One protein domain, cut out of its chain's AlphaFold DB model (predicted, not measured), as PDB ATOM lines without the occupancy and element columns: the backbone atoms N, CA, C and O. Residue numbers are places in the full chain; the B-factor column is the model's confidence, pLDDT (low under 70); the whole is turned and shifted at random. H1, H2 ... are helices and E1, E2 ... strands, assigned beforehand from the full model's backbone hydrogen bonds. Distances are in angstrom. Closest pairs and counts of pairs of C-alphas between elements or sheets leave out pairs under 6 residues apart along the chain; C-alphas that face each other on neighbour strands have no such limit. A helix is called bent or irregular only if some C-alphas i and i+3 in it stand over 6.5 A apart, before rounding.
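Overview. This is residues 221 to 394 of the 395 residues of an uncharacterized protein of Alphaproteobacteria bacterium 32-64-14 (UniProt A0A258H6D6). A twisted wall of four antiparallel strands is built on the long hairpin of E3 and E4, whose two strands bend sharply together, and the long helix H3 crosses over one face of this sheet near the start of E3 and the end of E4. The irregular helix H1 and the short H4 graze the sheet, while the small H2 sits far out between two long unnamed stretches. The printed part has 174 residues with four named strands and four named helices, in the order E1 E2 H1 H2 H3 H4 E3 E4; the sheet's order is E2 E1 E3 E4. The class is mixed, helices and strands, and the whole is compact, with a radius of gyration of the C-alphas of 16.8 A and spans of 51 by 45 by 31 A.

Along the chain. E3 covers residues 361 to 376, 32.6 A long, and E4 residues 379 to 393, 32.1 A, ending at C-alpha 393 (13.152, 32.504, 116.001). E1, residues 224 to 234, is 29.5 A long and begins at C-alpha 224 (23.913, 16.252, 92.578). E2 is residues 239 to 241. H3 covers residues 303 to 331, 40.8 A from C-alpha 303 (26.450, 17.451, 120.297). H1 is residues 244 to 255, H2 residues 279 to 283 and H4 residues 351 to 355. H1 is irregular: C-alphas 246 and 249 are 9.1 A apart.

Arrangement. E3 and E4 form a hairpin, with N 366 and O 390 at 2.8 A; E3 bends by 87 degrees at residue 372 and E4 by 92 degrees at residue 385. E1 is antiparallel to E3, with N 229 and O 367 at 3.0 A. E1 and E2 form a hairpin too, with N 232 and O 240 at 2.8 A. H3 is on the sheet at a height of 9.6 A, over E3 and E4 and across the strands, at 82 degrees to E3 on the local plane: two layers, a helix on one face of a sheet. The closest C-alphas of H3 and E4 are those of Tyr 314 and Tyr 392, 5.6 A apart. H1 only grazes the sheet; its closest C-alphas to E1 are those of Val 254 and Tyr 229, 6.9 A apart. H1 and H3 are close but not clearly touching, Phe 247 and His 320 having the closest C-alphas, 7.5 A apart. H4 only grazes the sheet with residues 351 to 354. H2 is not on the sheet and is apart from H1, H3 and H4. Every O i to N i+4 pair is within hydrogen-bond range in H2, H3 and H4; in H1 2 of 8 are, beside 6 of 9 O i to N i+3 pairs.

Size, cuts and confidence. The two C-alphas farthest apart, those of Glu 283 and Ala 330, are 50.8 A apart. The printed part has no cut. The links H1 to H2, H2 to H3 and H3 to H4 are long. The mean pLDDT of the printed part is 93.5; residues 296 to 299 are under 70.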
ATOM      1  N   ASP A 221      32.491  19.199  88.602       97.12
ATOM      2  CA  ASP A 221      31.181  19.835  88.656       97.12
ATOM      3  C   ASP A 221      30.106  18.748  88.536       97.12
ATOM      4  O   ASP A 221      29.920  18.134  87.483       97.12
ATOM      5  N   VAL A 222      29.406  18.485  89.637       96.62
ATOM      6  CA  VAL A 222      28.424  17.402  89.738       96.62
ATOM      7  C   VAL A 222      27.003  17.959  89.703       96.62
ATOM      8  O   VAL A 222      26.729  19.047  90.197       96.62
ATOM      9  N   SER A 223      26.066  17.222  89.118       96.25
ATOM     10  CA  SER A 223      24.656  17.651  89.075       96.25
ATOM     11  C   SER A 223      23.927  17.437  90.410       96.25
ATOM     12  O   SER A 223      22.903  18.071  90.687       96.25
ATOM     13  N   ASP A 224      24.458  16.565  91.267       94.56
ATOM     14  CA  ASP A 224      23.913  16.252  92.578       94.56
ATOM     15  C   ASP A 224      24.848  16.684  93.703       94.56
ATOM     16  O   ASP A 224      26.001  16.271  93.772       94.56
ATOM     17  N   ALA A 225      24.351  17.517  94.611       94.50
ATOM     18  CA  ALA A 225      25.141  18.088  95.692       94.50
ATOM     19  C   ALA A 225      24.265  18.507  96.867       94.50
ATOM     20  O   ALA A 225      23.039  18.608  96.757       94.50
ATOM     21  N   ARG A 226      24.908  18.773  98.004       94.38
ATOM     22  CA  ARG A 226      24.236  19.376  99.147       94.38
ATOM     23  C   ARG A 226      24.163  20.888  98.982       94.38
ATOM     24  O   ARG A 226      25.190  21.549  98.871       94.38
ATOM     25  N   GLN A 227      22.958  21.431  99.035       95.56
ATOM     26  CA  GLN A 227      22.711  22.855  99.194       95.56
ATOM     27  C   GLN A 227      22.429  23.191 100.648       95.56
ATOM     28  O   GLN A 227      21.791  22.429 101.375       95.56
ATOM     29  N   ILE A 228      22.918  24.355 101.066       96.38
ATOM     30  CA  ILE A 228      22.719  24.890 102.407       96.38
ATOM     31  C   ILE A 228      22.330  26.353 102.242       96.38
ATOM     32  O   ILE A 228      23.099  27.137 101.685       96.38
ATOM     33  N   TYR A 229      21.134  26.716 102.685       97.50
ATOM     34  CA  TYR A 229      20.580  28.051 102.477       97.50
ATOM     35  C   TYR A 229      19.576  28.415 103.576       97.50
ATOM     36  O   TYR A 229      19.233  27.581 104.412       97.50
ATOM     37  N   PHE A 230      19.120  29.669 103.588       98.56
ATOM     38  CA  PHE A 230      18.090  30.129 104.520       98.56
ATOM     39  C   PHE A 230      16.745  30.330 103.827       98.56
ATOM     40  O   PHE A 230      16.689  30.848 102.710       98.56
ATOM     41  N   GLU A 231      15.664  29.990 104.519       98.75
ATOM     42  CA  GLU A 231      14.304  30.419 104.189       98.75
ATOM     43  C   GLU A 231      13.796  31.327 105.312       98.75
ATOM     44  O   GLU A 231      13.952  31.001 106.485       98.75
ATOM     45  N   ALA A 232      13.198  32.465 104.975       98.62
ATOM     46  CA  ALA A 232      12.468  33.292 105.921       98.62
ATOM     47  C   ALA A 232      11.097  32.661 106.164       98.62
ATOM     48  O   ALA A 232      10.409  32.302 105.211       98.62
ATOM     49  N   VAL A 233      10.710  32.531 107.428       98.75
ATOM     50  CA  VAL A 233       9.400  32.033 107.847       98.75
ATOM     51  C   VAL A 233       8.533  33.233 108.187       98.75
ATOM     52  O   VAL A 233       8.941  34.079 108.981       98.75
ATOM     53  N   THR A 234       7.351  33.328 107.596       98.31
ATOM     54  CA  THR A 234       6.419  34.446 107.788       98.31
ATOM     55  C   THR A 234       5.359  34.142 108.853       98.31
ATOM     56  O   THR A 234       5.202  33.003 109.295       98.31
ATOM     57  N   LYS A 235       4.599  35.157 109.293       97.81
ATOM     58  CA  LYS A 235       3.503  35.025 110.287       97.81
ATOM     59  C   LYS A 235       2.453  33.978 109.910       97.81
ATOM     60  O   LYS A 235       1.884  33.348 110.794       97.81
ATOM     61  N   ASP A 236       2.189  33.817 108.621       97.19
ATOM     62  CA  ASP A 236       1.264  32.834 108.053       97.19
ATOM     63  C   ASP A 236       1.928  31.473 107.774       97.19
ATOM     64  O   ASP A 236       1.328  30.613 107.137       97.19
ATOM     65  N   SER A 237       3.134  31.238 108.309       96.62
ATOM     66  CA  SER A 237       3.919  30.001 108.160       96.62
ATOM     67  C   SER A 237       4.385  29.702 106.732       96.62
ATOM     68  O   SER A 237       4.833  28.590 106.453       96.62
ATOM     69  N   HIS A 238       4.312  30.682 105.832       97.69
ATOM     70  CA  HIS A 238       4.905  30.574 104.510       97.69
ATOM     71  C   HIS A 238       6.441  30.683 104.600       97.69
ATOM     72  O   HIS A 238       6.988  31.349 105.483       97.69
ATOM     73  N   THR A 239       7.156  29.984 103.718       98.31
ATOM     74  CA  THR A 239       8.626  29.926 103.725       98.31
ATOM     75  C   THR A 239       9.179  30.452 102.414       98.31
ATOM     76  O   THR A 239       8.876  29.901 101.360       98.31
ATOM     77  N   VAL A 240      10.027  31.477 102.480       98.19
ATOM     78  CA  VAL A 240      10.565  32.165 101.298       98.19
ATOM     79  C   VAL A 240      12.085  32.080 101.286       98.19
ATOM     80  O   VAL A 240      12.738  32.468 102.256       98.19
ATOM     81  N   LYS A 241      12.684  31.617 100.184       98.06
ATOM     82  CA  LYS A 241      14.148  31.527 100.071       98.06
ATOM     83  C   LYS A 241      14.797  32.904 100.243       98.06
ATOM     84  O   LYS A 241      14.431  33.863  99.573       98.06
ATOM     85  N   THR A 242      15.773  33.001 101.141       98.31
ATOM     86  CA  THR A 242      16.467  34.254 101.462       98.31
ATOM     87  C   THR A 242      17.726  34.404 100.600       98.31
ATOM     88  O   THR A 242      18.561  33.495 100.599       98.31
ATOM     89  N   PRO A 243      17.924  35.537  99.900       97.69
ATOM     90  CA  PRO A 243      19.143  35.789  99.141       97.69
ATOM     91  C   PRO A 243      20.347  35.874 100.076       97.69
ATOM     92  O   PRO A 243      20.299  36.548 101.104       97.69
ATOM     93  N   SER A 244      21.468  35.261  99.697       96.50
ATOM     94  CA  SER A 244      22.702  35.339 100.492       96.50
ATOM     95  C   SER A 244      23.160  36.788 100.707       96.50
ATOM     96  O   SER A 244      23.645  37.121 101.788       96.50
ATOM     97  N   ALA A 245      22.903  37.682  99.743       96.12
ATOM     98  CA  ALA A 245      23.178  39.114  99.850       96.12
ATOM     99  C   ALA A 245      22.513  39.777 101.072       96.12
ATOM    100  O   ALA A 245      23.100  40.701 101.638       96.12
ATOM    101  N   PHE A 246      21.352  39.282 101.537       97.19
ATOM    102  CA  PHE A 246      20.674  39.772 102.749       97.19
ATOM    103  C   PHE A 246      21.600  39.765 103.972       97.19
ATOM    104  O   PHE A 246      21.503  40.636 104.832       97.19
ATOM    105  N   PHE A 247      22.557  38.834 104.023       95.62
ATOM    106  CA  PHE A 247      23.508  38.681 105.123       95.62
ATOM    107  C   PHE A 247      24.719  39.621 105.046       95.62
ATOM    108  O   PHE A 247      25.551  39.640 105.953       95.62
ATOM    109  N   THR A 248      24.806  40.483 104.027       91.69
ATOM    110  CA  THR A 248      25.824  41.540 103.885       91.69
ATOM    111  C   THR A 248      27.251  41.019 104.095       91.69
ATOM    112  O   THR A 248      27.715  40.202 103.315       91.69
ATOM    113  N   SER A 249      27.943  41.414 105.168       87.31
ATOM    114  CA  SER A 249      29.306  40.971 105.486       87.31
ATOM    115  C   SER A 249      29.475  39.448 105.567       87.31
ATOM    116  O   SER A 249      30.578  38.958 105.339       87.31
ATOM    117  N   HIS A 250      28.402  38.700 105.850       90.94
ATOM    118  CA  HIS A 250      28.406  37.236 105.888       90.94
ATOM    119  C   HIS A 250      27.864  36.593 104.608       90.94
ATOM    120  O   HIS A 250      27.867  35.366 104.520       90.94
ATOM    121  N   ALA A 251      27.450  37.378 103.606       92.50
ATOM    122  CA  ALA A 251      26.804  36.895 102.385       92.50
ATOM    123  C   ALA A 251      27.615  35.806 101.683       92.50
ATOM    124  O   ALA A 251      27.073  34.763 101.334       92.50
ATOM    125  N   TYR A 252      28.930  35.993 101.568       90.06
ATOM    126  CA  TYR A 252      29.795  34.999 100.942       90.06
ATOM    127  C   TYR A 252      29.926  33.696 101.743       90.06
ATOM    128  O   TYR A 252      30.057  32.620 101.168       90.06
ATOM    129  N   SER A 253      29.872  33.762 103.073       91.19
ATOM    130  CA  SER A 253      29.915  32.566 103.928       91.19
ATOM    131  C   SER A 253      28.583  31.819 103.881       91.19
ATOM    132  O   SER A 253      28.560  30.591 103.825       91.19
ATOM    133  N   VAL A 254      27.473  32.560 103.836       94.25
ATOM    134  CA  VAL A 254      26.134  31.996 103.638       94.25
ATOM    135  C   VAL A 254      26.012  31.356 102.259       94.25
ATOM    136  O   VAL A 254      25.557  30.225 102.166       94.25
ATOM    137  N   SER A 255      26.492  32.012 101.196       93.56
ATOM    138  CA  SER A 255      26.464  31.464  99.832       93.56
ATOM    139  C   SER A 255      27.340  30.221  99.650       93.56
ATOM    140  O   SER A 255      27.198  29.517  98.655       93.56
ATOM    141  N   HIS A 256      28.264  29.974 100.578       91.38
ATOM    142  CA  HIS A 256      29.091  28.773 100.658       91.38
ATOM    143  C   HIS A 256      28.486  27.667 101.527       91.38
ATOM    144  O   HIS A 256      29.064  26.586 101.632       91.38
ATOM    145  N   GLY A 257      27.371  27.938 102.207       92.56
ATOM    146  CA  GLY A 257      26.771  26.986 103.129       92.56
ATOM    147  C   GLY A 257      27.531  26.808 104.442       92.56
ATOM    148  O   GLY A 257      27.312  25.821 105.140       92.56
ATOM    149  N   TYR A 258      28.408  27.745 104.827       91.69
ATOM    150  CA  TYR A 258      29.233  27.602 106.038       91.69
ATOM    151  C   TYR A 258      28.417  27.477 107.328       91.69
ATOM    152  O   TYR A 258      28.906  26.916 108.302       91.69
ATOM    153  N   MET A 259      27.164  27.937 107.317       92.06
ATOM    154  CA  MET A 259      26.256  27.867 108.466       92.06
ATOM    155  C   MET A 259      25.786  26.442 108.796       92.06
ATOM    156  O   MET A 259      25.282  26.208 109.889       92.06
ATOM    157  N   GLY A 260      25.958  25.491 107.875       90.75
ATOM    158  CA  GLY A 260      25.582  24.088 108.061       90.75
ATOM    159  C   GLY A 260      26.571  23.121 107.415       90.75
ATOM    160  O   GLY A 260      26.164  22.057 106.966       90.75
ATOM    161  N   HIS A 261      27.847  23.503 107.304       88.88
ATOM    162  CA  HIS A 261      28.852  22.779 106.511       88.88
ATOM    163  C   HIS A 261      29.253  21.413 107.094       88.88
ATOM    164  O   HIS A 261      29.871  20.609 106.411       88.88
ATOM    165  N   HIS A 262      28.903  21.132 108.347       87.88
ATOM    166  CA  HIS A 262      29.221  19.863 109.002       87.88
ATOM    167  C   HIS A 262      28.501  18.680 108.345       87.88
ATOM    168  O   HIS A 262      27.398  18.835 107.799       87.88
ATOM    169  N   ASP A 263      29.090  17.487 108.447       85.06
ATOM    170  CA  ASP A 263      28.474  16.275 107.920       85.06
ATOM    171  C   ASP A 263      27.197  15.951 108.704       85.06
ATOM    172  O   ASP A 263      27.170  15.923 109.938       85.06
ATOM    173  N   VAL A 264      26.113  15.725 107.966       85.75
ATOM    174  CA  VAL A 264      24.803  15.365 108.511       85.75
ATOM    175  C   VAL A 264      24.447  13.996 107.960       85.75
ATOM    176  O   VAL A 264      24.497  13.775 106.752       85.75
ATOM    177  N   ALA A 265      24.085  13.069 108.847       84.81
ATOM    178  CA  ALA A 265      23.749  11.706 108.454       84.81
ATOM    179  C   ALA A 265      22.666  11.694 107.359       84.81
ATOM    180  O   ALA A 265      21.626  12.342 107.488       84.81
ATOM    181  N   GLY A 266      22.923  10.951 106.280       87.56
ATOM    182  CA  GLY A 266      22.021  10.854 105.129       87.56
ATOM    183  C   GLY A 266      22.092  12.025 104.142       87.56
ATOM    184  O   GLY A 266      21.317  12.032 103.193       87.56
ATOM    185  N   GLN A 267      23.000  12.986 104.330       91.62
ATOM    186  CA  GLN A 267      23.269  14.077 103.389       91.62
ATOM    187  C   GLN A 267      24.600  13.848 102.658       91.62
ATOM    188  O   GLN A 267      25.488  13.183 103.187       91.62
ATOM    189  N   TYR A 268      24.762  14.417 101.461       92.06
ATOM    190  CA  TYR A 268      26.076  14.526 100.830       92.06
ATOM    191  C   TYR A 268      27.010  15.384 101.690       92.06
ATOM    192  O   TYR A 268      26.561  16.285 102.412       92.06
ATOM    193  N   ALA A 269      28.315  15.142 101.562       89.81
ATOM    194  CA  ALA A 269      29.325  16.042 102.097       89.81
ATOM    195  C   ALA A 269      29.078  17.468 101.579       89.81
ATOM    196  O   ALA A 269      28.643  17.678 100.441       89.81
ATOM    197  N   ALA A 270      29.306  18.460 102.436       89.25
ATOM    198  CA  ALA A 270      29.109  19.846 102.049       89.25
ATOM    199  C   ALA A 270      30.232  20.280 101.099       89.25
ATOM    200  O   ALA A 270      31.407  20.291 101.462       89.25
ATOM    201  N   THR A 271      29.867  20.678  99.885       88.94
ATOM    202  CA  THR A 271      30.810  21.159  98.871       88.94
ATOM    203  C   THR A 271      30.405  22.540  98.388       88.94
ATOM    204  O   THR A 271      29.273  22.992  98.569       88.94
ATOM    205  N   GLN A 272      31.359  23.265  97.815       87.88
ATOM    206  CA  GLN A 272      31.094  24.590  97.269       87.88
ATOM    207  C   GLN A 272      30.539  24.423  95.857       87.88
ATOM    208  O   GLN A 272      31.128  23.692  95.072       87.88
ATOM    209  N   LEU A 273      29.441  25.101  95.522       87.94
ATOM    210  CA  LEU A 273      28.930  25.175  94.145       87.94
ATOM    211  C   LEU A 273      28.763  23.814  93.455       87.94
ATOM    212  O   LEU A 273      29.264  23.634  92.361       87.94
ATOM    213  N   ALA A 274      28.143  22.827  94.102       91.00
ATOM    214  CA  ALA A 274      28.018  21.478  93.537       91.00
ATOM    215  C   ALA A 274      29.315  20.901  92.941       91.00
ATOM    216  O   ALA A 274      29.335  20.319  91.860       91.00
ATOM    217  N   SER A 275      30.415  21.074  93.666       93.69
ATOM    218  CA  SER A 275      31.694  20.468  93.324       93.69
ATOM    219  C   SER A 275      31.896  19.119  94.020       93.69
ATOM    220  O   SER A 275      31.239  18.802  95.011       93.69
ATOM    221  N   SER A 276      32.842  18.330  93.521       93.12
ATOM    222  CA  SER A 276      33.393  17.156  94.189       93.12
ATOM    223  C   SER A 276      34.903  17.074  93.984       93.12
ATOM    224  O   SER A 276      35.414  17.384  92.910       93.12
ATOM    225  N   HIS A 277      35.629  16.596  94.992       90.69
ATOM    226  CA  HIS A 277      37.054  16.275  94.865       90.69
ATOM    227  C   HIS A 277      37.324  14.783  94.648       90.69
ATOM    228  O   HIS A 277      38.478  14.400  94.457       90.69
ATOM    229  N   THR A 278      36.293  13.937  94.663       91.25
ATOM    230  CA  THR A 278      36.444  12.491  94.490       91.25
ATOM    231  C   THR A 278      35.933  12.012  93.143       91.25
ATOM    232  O   THR A 278      34.894  12.449  92.640       91.25
ATOM    233  N   LEU A 279      36.685  11.064  92.580       93.31
ATOM    234  CA  LEU A 279      36.366  10.408  91.319       93.31
ATOM    235  C   LEU A 279      35.030   9.658  91.394       93.31
ATOM    236  O   LEU A 279      34.215   9.776  90.489       93.31
ATOM    237  N   GLU A 280      34.767   8.967  92.508       93.44
ATOM    238  CA  GLU A 280      33.532   8.195  92.701       93.44
ATOM    239  C   GLU A 280      32.272   9.068  92.580       93.44
ATOM    240  O   GLU A 280      31.287   8.673  91.956       93.44
ATOM    241  N   ARG A 281      32.296  10.268  93.174       92.44
ATOM    242  CA  ARG A 281      31.198  11.239  93.076       92.44
ATOM    243  C   ARG A 281      31.045  11.773  91.651       92.44
ATOM    244  O   ARG A 281      29.913  11.932  91.212       92.44
ATOM    245  N   ASN A 282      32.148  12.006  90.931       94.88
ATOM    246  CA  ASN A 282      32.105  12.436  89.530       94.88
ATOM    247  C   ASN A 282      31.460  11.373  88.628       94.88
ATOM    248  O   ASN A 282      30.513  11.663  87.911       94.88
ATOM    249  N   GLU A 283      31.913  10.120  88.717       94.69
ATOM    250  CA  GLU A 283      31.421   9.010  87.882       94.69
ATOM    251  C   GLU A 283      29.936   8.680  88.119       94.69
ATOM    252  O   GLU A 283      29.269   8.110  87.254       94.69
ATOM    253  N   LYS A 284      29.410   9.034  89.298       95.19
ATOM    254  CA  LYS A 284      28.000   8.859  89.671       95.19
ATOM    255  C   LYS A 284      27.168  10.142  89.532       95.19
ATOM    256  O   LYS A 284      25.983  10.108  89.880       95.19
ATOM    257  N   SER A 285      27.751  11.236  89.027       95.19
ATOM    258  CA  SER A 285      27.047  12.507  88.808       95.19
ATOM    259  C   SER A 285      25.764  12.270  88.008       95.19
ATOM    260  O   SER A 285      25.757  11.554  87.008       95.19
ATOM    261  N   GLY A 286      24.642  12.813  88.479       92.88
ATOM    262  CA  GLY A 286      23.360  12.778  87.751       92.88
ATOM    263  C   GLY A 286      22.592  11.469  87.839       92.88
ATOM    264  O   GLY A 286      21.419  11.413  87.470       92.88
ATOM    265  N   GLN A 287      23.184  10.429  88.424       95.44
ATOM    266  CA  GLN A 287      22.481   9.180  88.722       95.44
ATOM    267  C   GLN A 287      21.615   9.295  89.991       95.44
ATOM    268  O   GLN A 287      20.826   8.398  90.296       95.44
ATOM    269  N   CYS A 288      21.738  10.407  90.729       93.50
ATOM    270  CA  CYS A 288      21.011  10.699  91.965       93.50
ATOM    271  C   CYS A 288      21.132   9.570  93.009       93.50
ATOM    272  O   CYS A 288      20.137   9.155  93.618       93.50
ATOM    273  N   VAL A 289      22.346   9.034  93.160       94.38
ATOM    274  CA  VAL A 289      22.664   7.950  94.096       94.38
ATOM    275  C   VAL A 289      22.547   8.457  95.532       94.38
ATOM    276  O   VAL A 289      23.009   9.544  95.848       94.38
ATOM    277  N   ALA A 290      21.955   7.666  96.430       91.56
ATOM    278  CA  ALA A 290      21.802   8.068  97.827       91.56
ATOM    279  C   ALA A 290      23.161   8.410  98.484       91.56
ATOM    280  O   ALA A 290      24.124   7.664  98.280       91.56
ATOM    281  N   PRO A 291      23.249   9.459  99.328       88.06
ATOM    282  CA  PRO A 291      24.504   9.858  99.969       88.06
ATOM    283  C   PRO A 291      25.201   8.744 100.758       88.06
ATOM    284  O   PRO A 291      26.424   8.671 100.779       88.06
ATOM    285  N   SER A 292      24.430   7.818 101.337       86.75
ATOM    286  CA  SER A 292      24.944   6.654 102.071       86.75
ATOM    287  C   SER A 292      25.757   5.671 101.221       86.75
ATOM    288  O   SER A 292      26.356   4.753 101.771       86.75
ATOM    289  N   ALA A 293      25.732   5.801  99.893       88.00
ATOM    290  CA  ALA A 293      26.512   4.964  98.988       88.00
ATOM    291  C   ALA A 293      27.958   5.448  98.806       88.00
ATOM    292  O   ALA A 293      28.731   4.748  98.157       88.00
ATOM    293  N   PHE A 294      28.300   6.631  99.322       86.50
ATOM    294  CA  PHE A 294      29.636   7.205  99.231       86.50
ATOM    295  C   PHE A 294      30.384   7.027 100.546       86.50
ATOM    296  O   PHE A 294      29.809   7.088 101.631       86.50
ATOM    297  N   THR A 295      31.698   6.860 100.441       72.50
ATOM    298  CA  THR A 295      32.587   6.666 101.597       72.50
ATOM    299  C   THR A 295      32.906   7.980 102.341       72.50
ATOM    300  O   THR A 295      33.745   8.005 103.240       72.50
ATOM    301  N   GLU A 296      32.269   9.091 101.961       67.06
ATOM    302  CA  GLU A 296      32.582  10.440 102.438       67.06
ATOM    303  C   GLU A 296      31.770  10.830 103.679       67.06
ATOM    304  O   GLU A 296      30.611  11.222 103.574       67.06
ATOM    305  N   SER A 297      32.411  10.747 104.849       60.38
ATOM    306  CA  SER A 297      32.270  11.685 105.980       60.38
ATOM    307  C   SER A 297      33.019  11.120 107.192       60.38
ATOM    308  O   SER A 297      32.545  10.179 107.830       60.38
ATOM    309  N   ASN A 298      34.159  11.715 107.556       57.91
ATOM    310  CA  ASN A 298      34.879  11.391 108.798       57.91
ATOM    311  C   ASN A 298      34.606  12.401 109.927       57.91
ATOM    312  O   ASN A 298      35.107  12.202 111.034       57.91
ATOM    313  N   TYR A 299      33.846  13.480 109.682       69.81
ATOM    314  CA  TYR A 299      33.630  14.527 110.679       69.81
ATOM    315  C   TYR A 299      32.146  14.833 110.892       69.81
ATOM    316  O   TYR A 299      31.570  15.765 110.336       69.81
ATOM    317  N   THR A 300      31.534  14.065 111.786       79.88
ATOM    318  CA  THR A 300      30.220  14.399 112.335       79.88
ATOM    319  C   THR A 300      30.377  15.425 113.457       79.88
ATOM    320  O   THR A 300      31.184  15.238 114.368       79.88
ATOM    321  N   GLU A 301      29.591  16.501 113.399       86.69
ATOM    322  CA  GLU A 301      29.511  17.503 114.467       86.69
ATOM    323  C   GLU A 301      29.164  16.834 115.808       86.69
ATOM    324  O   GLU A 301      28.218  16.047 115.904       86.69
ATOM    325  N   THR A 302      29.924  17.141 116.861       89.69
ATOM    326  CA  THR A 302      29.575  16.680 118.211       89.69
ATOM    327  C   THR A 302      28.324  17.398 118.715       89.69
ATOM    328  O   THR A 302      27.986  18.495 118.274       89.69
ATOM    329  N   ARG A 303      27.633  16.813 119.698       91.38
ATOM    330  CA  ARG A 303      26.450  17.451 120.297       91.38
ATOM    331  C   ARG A 303      26.749  18.847 120.858       91.38
ATOM    332  O   ARG A 303      25.907  19.724 120.727       91.38
ATOM    333  N   GLU A 304      27.909  19.030 121.481       92.88
ATOM    334  CA  GLU A 304      28.338  20.311 122.054       92.88
ATOM    335  C   GLU A 304      28.543  21.363 120.960       92.88
ATOM    336  O   GLU A 304      27.893  22.399 120.985       92.88
ATOM    337  N   GLN A 305      29.312  21.036 119.917       90.25
ATOM    338  CA  GLN A 305      29.522  21.930 118.770       90.25
ATOM    339  C   GLN A 305      28.212  22.318 118.080       90.25
ATOM    340  O   GLN A 305      28.045  23.470 117.683       90.25
ATOM    341  N   LYS A 306      27.270  21.373 117.977       91.38
ATOM    342  CA  LYS A 306      25.939  21.647 117.436       91.38
ATOM    343  C   LYS A 306      25.189  22.678 118.271       91.38
ATOM    344  O   LYS A 306      24.593  23.586 117.701       91.38
ATOM    345  N   LEU A 307      25.202  22.534 119.595       93.44
ATOM    346  CA  LEU A 307      24.548  23.481 120.496       93.44
ATOM    347  C   LEU A 307      25.193  24.867 120.389       93.44
ATOM    348  O   LEU A 307      24.470  25.842 120.195       93.44
ATOM    349  N   ASP A 308      26.525  24.940 120.390       92.69
ATOM    350  CA  ASP A 308      27.265  26.197 120.231       92.69
ATOM    351  C   ASP A 308      26.940  26.881 118.898       92.69
ATOM    352  O   ASP A 308      26.693  28.086 118.832       92.69
ATOM    353  N   ARG A 309      26.918  26.121 117.798       92.50
ATOM    354  CA  ARG A 309      26.544  26.645 116.480       92.50
ATOM    355  C   ARG A 309      25.109  27.159 116.473       92.50
ATOM    356  O   ARG A 309      24.865  28.227 115.915       92.50
ATOM    357  N   GLN A 310      24.175  26.411 117.056       94.38
ATOM    358  CA  GLN A 310      22.768  26.801 117.123       94.38
ATOM    359  C   GLN A 310      22.585  28.088 117.932       94.38
ATOM    360  O   GLN A 310      21.867  28.983 117.488       94.38
ATOM    361  N   GLU A 311      23.275  28.230 119.062       95.38
ATOM    362  CA  GLU A 311      23.260  29.456 119.861       95.38
ATOM    363  C   GLU A 311      23.853  30.647 119.088       95.38
ATOM    364  O   GLU A 311      23.236  31.712 119.007       95.38
ATOM    365  N   ASN A 312      25.012  30.464 118.448       94.38
ATOM    366  CA  ASN A 312      25.647  31.508 117.639       94.38
ATOM    367  C   ASN A 312      24.768  31.943 116.457       94.38
ATOM    368  O   ASN A 312      24.636  33.139 116.190       94.38
ATOM    369  N   LEU A 313      24.137  30.991 115.761       95.44
ATOM    370  CA  LEU A 313      23.217  31.281 114.661       95.44
ATOM    371  C   LEU A 313      21.946  31.977 115.141       95.44
ATOM    372  O   LEU A 313      21.533  32.937 114.498       95.44
ATOM    373  N   TYR A 314      21.361  31.547 116.262       96.88
ATOM    374  CA  TYR A 314      20.205  32.212 116.865       96.88
ATOM    375  C   TYR A 314      20.513  33.684 117.157       96.88
ATOM    376  O   TYR A 314      19.832  34.575 116.648       96.88
ATOM    377  N   ASN A 315      21.601  33.943 117.888       95.94
ATOM    378  CA  ASN A 315      22.027  35.298 118.229       95.94
ATOM    379  C   ASN A 315      22.291  36.132 116.969       95.94
ATOM    380  O   ASN A 315      21.803  37.256 116.843       95.94
ATOM    381  N   PHE A 316      23.029  35.577 116.003       95.94
ATOM    382  CA  PHE A 316      23.306  36.261 114.745       95.94
ATOM    383  C   PHE A 316      22.025  36.616 113.988       95.94
ATOM    384  O   PHE A 316      21.871  37.768 113.593       95.94
ATOM    385  N   LEU A 317      21.116  35.659 113.781       97.62
ATOM    386  CA  LEU A 317      19.892  35.866 113.008       97.62
ATOM    387  C   LEU A 317      18.967  36.876 113.685       97.62
ATOM    388  O   LEU A 317      18.462  37.761 113.000       97.62
ATOM    389  N   HIS A 318      18.820  36.806 115.009       97.06
ATOM    390  CA  HIS A 318      18.017  37.752 115.780       97.06
ATOM    391  C   HIS A 318      18.526  39.196 115.613       97.06
ATOM    392  O   HIS A 318      17.785  40.091 115.201       97.06
ATOM    393  N   TYR A 319      19.822  39.439 115.844       96.00
ATOM    394  CA  TYR A 319      20.387  40.787 115.699       96.00
ATOM    395  C   TYR A 319      20.480  41.249 114.242       96.00
ATOM    396  O   TYR A 319      20.293  42.435 113.953       96.00
ATOM    397  N   HIS A 320      20.784  40.337 113.317       96.44
ATOM    398  CA  HIS A 320      20.896  40.657 111.898       96.44
ATOM    399  C   HIS A 320      19.534  40.998 111.296       96.44
ATOM    400  O   HIS A 320      19.452  41.959 110.537       96.44
ATOM    401  N   HIS A 321      18.467  40.290 111.674       97.88
ATOM    402  CA  HIS A 321      17.104  40.605 111.246       97.88
ATOM    403  C   HIS A 321      16.719  42.039 111.625       97.88
ATOM    404  O   HIS A 321      16.438  42.843 110.737       97.88
ATOM    405  N   ARG A 322      16.856  42.405 112.909       97.25
ATOM    406  CA  ARG A 322      16.565  43.766 113.391       97.25
ATOM    407  C   ARG A 322      17.389  44.832 112.666       97.25
ATOM    408  O   ARG A 322      16.866  45.849 112.221       97.25
ATOM    409  N   LYS A 323      18.690  44.582 112.479       96.19
ATOM    410  CA  LYS A 323      19.576  45.463 111.696       96.19
ATOM    411  C   LYS A 323      19.066  45.647 110.264       96.19
ATOM    412  O   LYS A 323      19.226  46.724 109.687       96.19
ATOM    413  N   MET A 324      18.512  44.600 109.659       96.81
ATOM    414  CA  MET A 324      18.000  44.665 108.297       96.81
ATOM    415  C   MET A 324      16.665  45.400 108.197       96.81
ATOM    416  O   MET A 324      16.497  46.151 107.239       96.81
ATOM    417  N   GLU A 325      15.783  45.284 109.191       96.69
ATOM    418  CA  GLU A 325      14.584  46.125 109.308       96.69
ATOM    419  C   GLU A 325      14.957  47.613 109.418       96.69
ATOM    420  O   GLU A 325      14.458  48.443 108.656       96.69
ATOM    421  N   GLU A 326      15.908  47.951 110.299       96.44
ATOM    422  CA  GLU A 326      16.428  49.319 110.453       96.44
ATOM    423  C   GLU A 326      17.035  49.845 109.144       96.44
ATOM    424  O   GLU A 326      16.811  50.991 108.743       96.44
ATOM    425  N   ARG A 327      17.797  49.000 108.439       95.25
ATOM    426  CA  ARG A 327      18.404  49.357 107.155       95.25
ATOM    427  C   ARG A 327      17.356  49.560 106.067       95.25
ATOM    428  O   ARG A 327      17.483  50.512 105.301       95.25
ATOM    429  N   GLU A 328      16.345  48.700 105.979       95.31
ATOM    430  CA  GLU A 328      15.244  48.867 105.028       95.31
ATOM    431  C   GLU A 328      14.502  50.183 105.277       95.31
ATOM    432  O   GLU A 328      14.254  50.927 104.328       95.31
ATOM    433  N   ALA A 329      14.237  50.524 106.540       95.75
ATOM    434  CA  ALA A 329      13.622  51.796 106.906       95.75
ATOM    435  C   ALA A 329      14.498  53.010 106.533       95.75
ATOM    436  O   ALA A 329      13.974  54.048 106.130       95.75
ATOM    437  N   ALA A 330      15.824  52.892 106.648       96.69
ATOM    438  CA  ALA A 330      16.754  53.997 106.416       96.69
ATOM    439  C   ALA A 330      17.107  54.232 104.936       96.69
ATOM    440  O   ALA A 330      17.226  55.380 104.510       96.69
ATOM    441  N   VAL A 331      17.338  53.167 104.162       95.69
ATOM    442  CA  VAL A 331      17.866  53.259 102.782       95.69
ATOM    443  C   VAL A 331      17.030  52.508 101.745       95.69
ATOM    444  O   VAL A 331      17.393  52.484 100.570       95.69
ATOM    445  N   GLY A 332      15.912  51.913 102.157       93.38
ATOM    446  CA  GLY A 332      14.982  51.210 101.282       93.38
ATOM    447  C   GLY A 332      15.280  49.720 101.087       93.38
ATOM    448  O   GLY A 332      16.354  49.194 101.419       93.38
ATOM    449  N   ARG A 333      14.282  49.040 100.510       93.12
ATOM    450  CA  ARG A 333      14.311  47.614 100.150       93.12
ATOM    451  C   ARG A 333      15.410  47.307  99.141       93.12
ATOM    452  O   ARG A 333      15.715  48.115  98.268       93.12
ATOM    453  N   GLY A 334      16.004  46.120  99.252       91.88
ATOM    454  CA  GLY A 334      17.002  45.633  98.295       91.88
ATOM    455  C   GLY A 334      18.386  46.281  98.415       91.88
ATOM    456  O   GLY A 334      19.295  45.918  97.670       91.88
ATOM    457  N   SER A 335      18.610  47.180  99.379       92.81
ATOM    458  CA  SER A 335      19.919  47.821  99.602       92.81
ATOM    459  C   SER A 335      21.057  46.841  99.929       92.81
ATOM    460  O   SER A 335      22.232  47.222  99.926       92.81
ATOM    461  N   TRP A 336      20.728  45.586 100.240       92.50
ATOM    462  CA  TRP A 336      21.675  44.498 100.459       92.50
ATOM    463  C   TRP A 336      22.279  43.941  99.160       92.50
ATOM    464  O   TRP A 336      23.416  43.480  99.191       92.50
ATOM    465  N   TYR A 337      21.607  44.066  98.007       94.50
ATOM    466  CA  TYR A 337      22.152  43.632  96.708       94.50
ATOM    467  C   TYR A 337      23.345  44.469  96.229       94.50
ATOM    468  O   TYR A 337      24.099  44.040  95.364       94.50
ATOM    469  N   LEU A 338      23.556  45.654  96.812       89.50
ATOM    470  CA  LEU A 338      24.725  46.492  96.527       89.50
ATOM    471  C   LEU A 338      26.019  45.936  97.141       89.50
ATOM    472  O   LEU A 338      27.106  46.440  96.857       89.50
ATOM    473  N   HIS A 339      25.923  44.922  98.006       85.12
ATOM    474  CA  HIS A 339      27.093  44.257  98.550       85.12
ATOM    475  C   HIS A 339      27.684  43.291  97.516       85.12
ATOM    476  O   HIS A 339      27.178  42.189  97.317       85.12
ATOM    477  N   ALA A 340      28.768  43.707  96.863       81.06
ATOM    478  CA  ALA A 340      29.496  42.856  95.932       81.06
ATOM    479  C   ALA A 340      30.353  41.822  96.680       81.06
ATOM    480  O   ALA A 340      31.200  42.184  97.496       81.06
ATOM    481  N   HIS A 341      30.165  40.552  96.336       86.75
ATOM    482  CA  HIS A 341      31.007  39.419  96.720       86.75
ATOM    483  C   HIS A 341      31.094  38.440  95.542       86.75
ATOM    484  O   HIS A 341      30.432  38.638  94.524       86.75
ATOM    485  N   HIS A 342      31.888  37.377  95.659       88.94
ATOM    486  CA  HIS A 342      32.081  36.414  94.563       88.94
ATOM    487  C   HIS A 342      30.821  35.642  94.135       88.94
ATOM    488  O   HIS A 342      30.828  35.070  93.052       88.94
ATOM    489  N   HIS A 343      29.763  35.576  94.952       92.62
ATOM    490  CA  HIS A 343      28.517  34.843  94.648       92.62
ATOM    491  C   HIS A 343      27.311  35.802  94.687       92.62
ATOM    492  O   HIS A 343      26.404  35.600  95.500       92.62
ATOM    493  N   PRO A 344      27.317  36.898  93.908       93.94
ATOM    494  CA  PRO A 344      26.310  37.940  94.057       93.94
ATOM    495  C   PRO A 344      24.915  37.357  93.816       93.94
ATOM    496  O   PRO A 344      24.679  36.667  92.826       93.94
ATOM    497  N   SER A 345      23.982  37.623  94.733       96.44
ATOM    498  CA  SER A 345      22.596  37.186  94.553       96.44
ATOM    499  C   SER A 345      21.976  37.903  93.354       96.44
ATOM    500  O   SER A 345      22.029  39.130  93.274       96.44
ATOM    501  N   ASN A 346      21.355  37.151  92.448       97.00
ATOM    502  CA  ASN A 346      20.582  37.697  91.345       97.00
ATOM    503  C   ASN A 346      19.209  38.149  91.870       97.00
ATOM    504  O   ASN A 346      18.389  37.290  92.192       97.00
ATOM    505  N   PRO A 347      18.913  39.459  91.938       96.75
ATOM    506  CA  PRO A 347      17.665  39.943  92.526       96.75
ATOM    507  C   PRO A 347      16.419  39.399  91.818       96.75
ATOM    508  O   PRO A 347      15.394  39.214  92.467       96.75
ATOM    509  N   PHE A 348      16.506  39.087  90.523       97.38
ATOM    510  CA  PHE A 348      15.390  38.559  89.737       97.38
ATOM    511  C   PHE A 348      15.062  37.088  90.038       97.38
ATOM    512  O   PHE A 348      14.018  36.602  89.627       97.38
ATOM    513  N   LEU A 349      15.924  36.368  90.765       97.44
ATOM    514  CA  LEU A 349      15.658  34.998  91.227       97.44
ATOM    515  C   LEU A 349      15.022  34.951  92.627       97.44
ATOM    516  O   LEU A 349      14.726  33.875  93.133       97.44
ATOM    517  N   TYR A 350      14.807  36.114  93.248       97.75
ATOM    518  CA  TYR A 350      14.283  36.257  94.609       97.75
ATOM    519  C   TYR A 350      13.060  37.186  94.655       97.75
ATOM    520  O   TYR A 350      12.888  37.936  95.614       97.75
ATOM    521  N   GLU A 351      12.212  37.172  93.620       96.94
ATOM    522  CA  GLU A 351      11.045  38.069  93.510       96.94
ATOM    523  C   GLU A 351      10.137  38.012  94.744       96.94
ATOM    524  O   GLU A 351       9.737  39.050  95.270       96.94
ATOM    525  N   GLU A 352       9.891  36.811  95.259       97.31
ATOM    526  CA  GLU A 352       9.058  36.599  96.440       97.31
ATOM    527  C   GLU A 352       9.673  37.202  97.711       97.31
ATOM    528  O   GLU A 352       8.994  37.900  98.463       97.31
ATOM    529  N   PHE A 353      10.981  37.022  97.921       98.00
ATOM    530  CA  PHE A 353      11.678  37.648  99.047       98.00
ATOM    531  C   PHE A 353      11.726  39.171  98.903       98.00
ATOM    532  O   PHE A 353      11.603  39.895  99.883       98.00
ATOM    533  N   ASN A 354      11.874  39.681  97.681       97.19
ATOM    534  CA  ASN A 354      11.890  41.121  97.423       97.19
ATOM    535  C   ASN A 354      10.525  41.781  97.686       97.19
ATOM    536  O   ASN A 354      10.468  42.971  98.005       97.19
ATOM    537  N   ALA A 355       9.434  41.025  97.540       96.69
ATOM    538  CA  ALA A 355       8.084  41.470  97.863       96.69
ATOM    539  C   ALA A 355       7.770  41.384  99.367       96.69
ATOM    540  O   ALA A 355       6.859  42.073  99.841       96.69
ATOM    541  N   LEU A 356       8.528  40.577 100.116       96.62
ATOM    542  CA  LEU A 356       8.312  40.325 101.532       96.62
ATOM    543  C   LEU A 356       8.494  41.598 102.371       96.62
ATOM    544  O   LEU A 356       9.443  42.362 102.203       96.62
ATOM    545  N   ASN A 357       7.581  41.818 103.312       96.38
ATOM    546  CA  ASN A 357       7.762  42.801 104.371       96.38
ATOM    547  C   ASN A 357       8.534  42.142 105.516       96.38
ATOM    548  O   ASN A 357       8.054  41.164 106.089       96.38
ATOM    549  N   LEU A 358       9.708  42.671 105.872       96.75
ATOM    550  CA  LEU A 358      10.548  42.061 106.911       96.75
ATOM    551  C   LEU A 358       9.831  41.947 108.266       96.75
ATOM    552  O   LEU A 358       9.992  40.931 108.930       96.75
ATOM    553  N   ASN A 359       8.926  42.879 108.590       96.50
ATOM    554  CA  ASN A 359       8.110  42.830 109.814       96.50
ATOM    555  C   ASN A 359       7.166  41.610 109.887       96.50
ATOM    556  O   ASN A 359       6.561  41.336 110.931       96.50
ATOM    557  N   ASP A 360       6.943  40.924 108.765       97.62
ATOM    558  CA  ASP A 360       6.126  39.717 108.697       97.62
ATOM    559  C   ASP A 360       6.941  38.440 108.895       97.62
ATOM    560  O   ASP A 360       6.348  37.382 109.107       97.62
ATOM    561  N   VAL A 361       8.269  38.524 108.946       98.31
ATOM    562  CA  VAL A 361       9.143  37.399 109.287       98.31
ATOM    563  C   VAL A 361       9.037  37.104 110.791       98.31
ATOM    564  O   VAL A 361       8.977  38.003 111.631       98.31
ATOM    565  N   VAL A 362       8.893  35.827 111.147       98.50
ATOM    566  CA  VAL A 362       8.909  35.315 112.533       98.50
ATOM    567  C   VAL A 362      10.238  34.643 112.872       98.50
ATOM    568  O   VAL A 362      10.641  34.617 114.028       98.50
ATOM    569  N   GLY A 363      10.926  34.115 111.862       98.56
ATOM    570  CA  GLY A 363      12.122  33.309 112.039       98.56
ATOM    571  C   GLY A 363      12.754  32.933 110.709       98.56
ATOM    572  O   GLY A 363      12.273  33.313 109.640       98.56
ATOM    573  N   TYR A 364      13.825  32.155 110.782       98.75
ATOM    574  CA  TYR A 364      14.524  31.618 109.623       98.75
ATOM    575  C   TYR A 364      14.748  30.118 109.780       98.75
ATOM    576  O   TYR A 364      15.114  29.633 110.847       98.75
ATOM    577  N   ASN A 365      14.584  29.391 108.685       98.69
ATOM    578  CA  ASN A 365      14.977  27.999 108.560       98.69
ATOM    579  C   ASN A 365      16.371  27.931 107.936       98.69
ATOM    580  O   ASN A 365      16.549  28.384 106.806       98.69
ATOM    581  N   LEU A 366      17.343  27.327 108.620       98.12
ATOM    582  CA  LEU A 366      18.542  26.804 107.967       98.12
ATOM    583  C   LEU A 366      18.170  25.480 107.305       98.12
ATOM    584  O   LEU A 366      17.872  24.498 107.987       98.12
ATOM    585  N   VAL A 367      18.190  25.459 105.979       97.94
ATOM    586  CA  VAL A 367      17.811  24.305 105.171       97.94
ATOM    587  C   VAL A 367      19.057  23.644 104.607       97.94
ATOM    588  O   VAL A 367      19.938  24.312 104.072       97.94
ATOM    589  N   MET A 368      19.119  22.321 104.730       96.62
ATOM    590  CA  MET A 368      20.179  21.474 104.195       96.62
ATOM    591  C   MET A 368      19.545  20.387 103.333       96.62
ATOM    592  O   MET A 368      18.819  19.532 103.846       96.62
ATOM    593  N   GLU A 369      19.821  20.408 102.035       96.62
ATOM    594  CA  GLU A 369      19.230  19.473 101.083       96.62
ATOM    595  C   GLU A 369      20.274  18.818 100.200       96.62
ATOM    596  O   GLU A 369      21.044  19.502  99.538       96.62
ATOM    597  N   SER A 370      20.243  17.495 100.118       95.81
ATOM    598  CA  SER A 370      20.951  16.739  99.089       95.81
ATOM    599  C   SER A 370      20.045  16.635  97.883       95.81
ATOM    600  O   SER A 370      19.022  15.950  97.930       95.81
ATOM    601  N   ILE A 371      20.393  17.351  96.822       96.06
ATOM    602  CA  ILE A 371      19.541  17.545  95.653       96.06
ATOM    603  C   ILE A 371      20.271  17.028  94.430       96.06
ATOM    604  O   ILE A 371      21.453  17.301  94.256       96.06
ATOM    605  N   CYS A 372      19.541  16.333  93.568       96.25
ATOM    606  CA  CYS A 372      19.941  16.061  92.197       96.25
ATOM    607  C   CYS A 372      19.242  17.070  91.280       96.25
ATOM    608  O   CYS A 372      18.005  17.128  91.263       96.25
ATOM    609  N   HIS A 373      20.021  17.892  90.578       96.75
ATOM    610  CA  HIS A 373      19.504  18.955  89.726       96.75
ATOM    611  C   HIS A 373      19.371  18.493  88.278       96.75
ATOM    612  O   HIS A 373      20.167  17.707  87.773       96.75
ATOM    613  N   SER A 374      18.386  19.048  87.587       96.31
ATOM    614  CA  SER A 374      18.273  18.982  86.135       96.31
ATOM    615  C   SER A 374      17.800  20.327  85.597       96.31
ATOM    616  O   SER A 374      17.258  21.142  86.342       96.31
ATOM    617  N   LEU A 375      18.003  20.577  84.305       97.75
ATOM    618  CA  LEU A 375      17.447  21.745  83.630       97.75
ATOM    619  C   LEU A 375      16.592  21.292  82.455       97.75
ATOM    620  O   LEU A 375      17.040  20.500  81.624       97.75
ATOM    621  N   LYS A 376      15.358  21.791  82.393       97.69
ATOM    622  CA  LYS A 376      14.468  21.565  81.260       97.69
ATOM    623  C   LYS A 376      13.647  22.814  80.984       97.69
ATOM    624  O   LYS A 376      13.021  23.350  81.893       97.69
ATOM    625  N   ASP A 377      13.642  23.253  79.730       97.50
ATOM    626  CA  ASP A 377      12.937  24.454  79.272       97.50
ATOM    627  C   ASP A 377      13.292  25.705  80.109       97.50
ATOM    628  O   ASP A 377      12.472  26.594  80.330       97.50
ATOM    629  N   GLY A 378      14.533  25.762  80.607       96.25
ATOM    630  CA  GLY A 378      15.035  26.836  81.467       96.25
ATOM    631  C   GLY A 378      14.559  26.778  82.919       96.25
ATOM    632  O   GLY A 378      14.875  27.678  83.692       96.25
ATOM    633  N   VAL A 379      13.824  25.733  83.301       97.12
ATOM    634  CA  VAL A 379      13.337  25.504  84.663       97.12
ATOM    635  C   VAL A 379      14.192  24.436  85.334       97.12
ATOM    636  O   VAL A 379      14.430  23.362  84.772       97.12
ATOM    637  N   VAL A 380      14.655  24.723  86.551       97.38
ATOM    638  CA  VAL A 380      15.433  23.762  87.338       97.38
ATOM    639  C   VAL A 380      14.504  22.700  87.913       97.38
ATOM    640  O   VAL A 380      13.636  22.986  88.739       97.38
ATOM    641  N   GLY A 381      14.711  21.456  87.495       96.75
ATOM    642  CA  GLY A 381      14.156  20.285  88.151       96.75
ATOM    643  C   GLY A 381      14.996  19.914  89.370       96.75
ATOM    644  O   GLY A 381      16.225  19.971  89.334       96.75
ATOM    645  N   LYS A 382      14.332  19.513  90.455       95.25
ATOM    646  CA  LYS A 382      14.994  19.048  91.677       95.25
ATOM    647  C   LYS A 382      14.426  17.717  92.114       95.25
ATOM    648  O   LYS A 382      13.217  17.577  92.289       95.25
ATOM    649  N   LYS A 383      15.314  16.769  92.381       96.88
ATOM    650  CA  LYS A 383      14.995  15.560  93.137       96.88
ATOM    651  C   LYS A 383      15.710  15.636  94.478       96.88
ATOM    652  O   LYS A 383      16.926  15.465  94.542       96.88
ATOM    653  N   VAL A 384      14.952  15.902  95.538       96.81
ATOM    654  CA  VAL A 384      15.468  15.947  96.910       96.81
ATOM    655  C   VAL A 384      15.654  14.516  97.410       96.81
ATOM    656  O   VAL A 384      14.701  13.739  97.459       96.81
ATOM    657  N   LEU A 385      16.888  14.161  97.750       95.38
ATOM    658  CA  LEU A 385      17.258  12.850  98.290       95.38
ATOM    659  C   LEU A 385      17.183  12.833  99.817       95.38
ATOM    660  O   LEU A 385      16.805  11.826 100.408       95.38
ATOM    661  N   ALA A 386      17.523  13.957 100.446       95.06
ATOM    662  CA  ALA A 386      17.413  14.165 101.881       95.06
ATOM    663  C   ALA A 386      17.236  15.657 102.176       95.06
ATOM    664  O   ALA A 386      17.885  16.488 101.542       95.06
ATOM    665  N   ARG A 387      16.406  15.996 103.167       96.00
ATOM    666  CA  ARG A 387      16.204  17.365 103.663       96.00
ATOM    667  C   ARG A 387      16.289  17.376 105.183       96.00
ATOM    668  O   ARG A 387      15.703  16.523 105.844       96.00
ATOM    669  N   ALA A 388      17.006  18.349 105.723       95.12
ATOM    670  CA  ALA A 388      17.026  18.673 107.140       95.12
ATOM    671  C   ALA A 388      16.819  20.180 107.310       95.12
ATOM    672  O   ALA A 388      17.328  20.972 106.517       95.12
ATOM    673  N   THR A 389      16.086  20.558 108.355       96.75
ATOM    674  CA  THR A 389      15.754  21.954 108.648       96.75
ATOM    675  C   THR A 389      15.998  22.247 110.123       96.75
ATOM    676  O   THR A 389      15.625  21.448 110.982       96.75
ATOM    677  N   GLU A 390      16.592  23.399 110.417       96.56
ATOM    678  CA  GLU A 390      16.726  23.944 111.771       96.56
ATOM    679  C   GLU A 390      16.059  25.329 111.819       96.56
ATOM    680  O   GLU A 390      16.414  26.200 111.029       96.56
ATOM    681  N   TYR A 391      15.084  25.519 112.714       98.06
ATOM    682  CA  TYR A 391      14.352  26.782 112.872       98.06
ATOM    683  C   TYR A 391      15.016  27.687 113.912       98.06
ATOM    684  O   TYR A 391      15.399  27.223 114.988       98.06
ATOM    685  N   TYR A 392      15.079  28.979 113.604       98.25
ATOM    686  CA  TYR A 392      15.615  30.033 114.456       98.25
ATOM    687  C   TYR A 392      14.605  31.172 114.550       98.25
ATOM    688  O   TYR A 392      14.318  31.833 113.551       98.25
ATOM    689  N   ASP A 393      14.071  31.398 115.745       97.75
ATOM    690  CA  ASP A 393      13.152  32.504 116.001       97.75
ATOM    691  C   ASP A 393      13.896  33.849 116.016       97.75
ATOM    692  O   ASP A 393      15.036  33.918 116.480       97.75
ATOM    693  N   VAL A 394      13.275  34.913 115.501       97.38
ATOM    694  CA  VAL A 394      13.869  36.265 115.495       97.38
ATOM    695  C   VAL A 394      12.981  37.321 116.149       97.38
ATOM    696  O   VAL A 394      13.234  38.511 115.967       97.38
TER     697      VAL A 394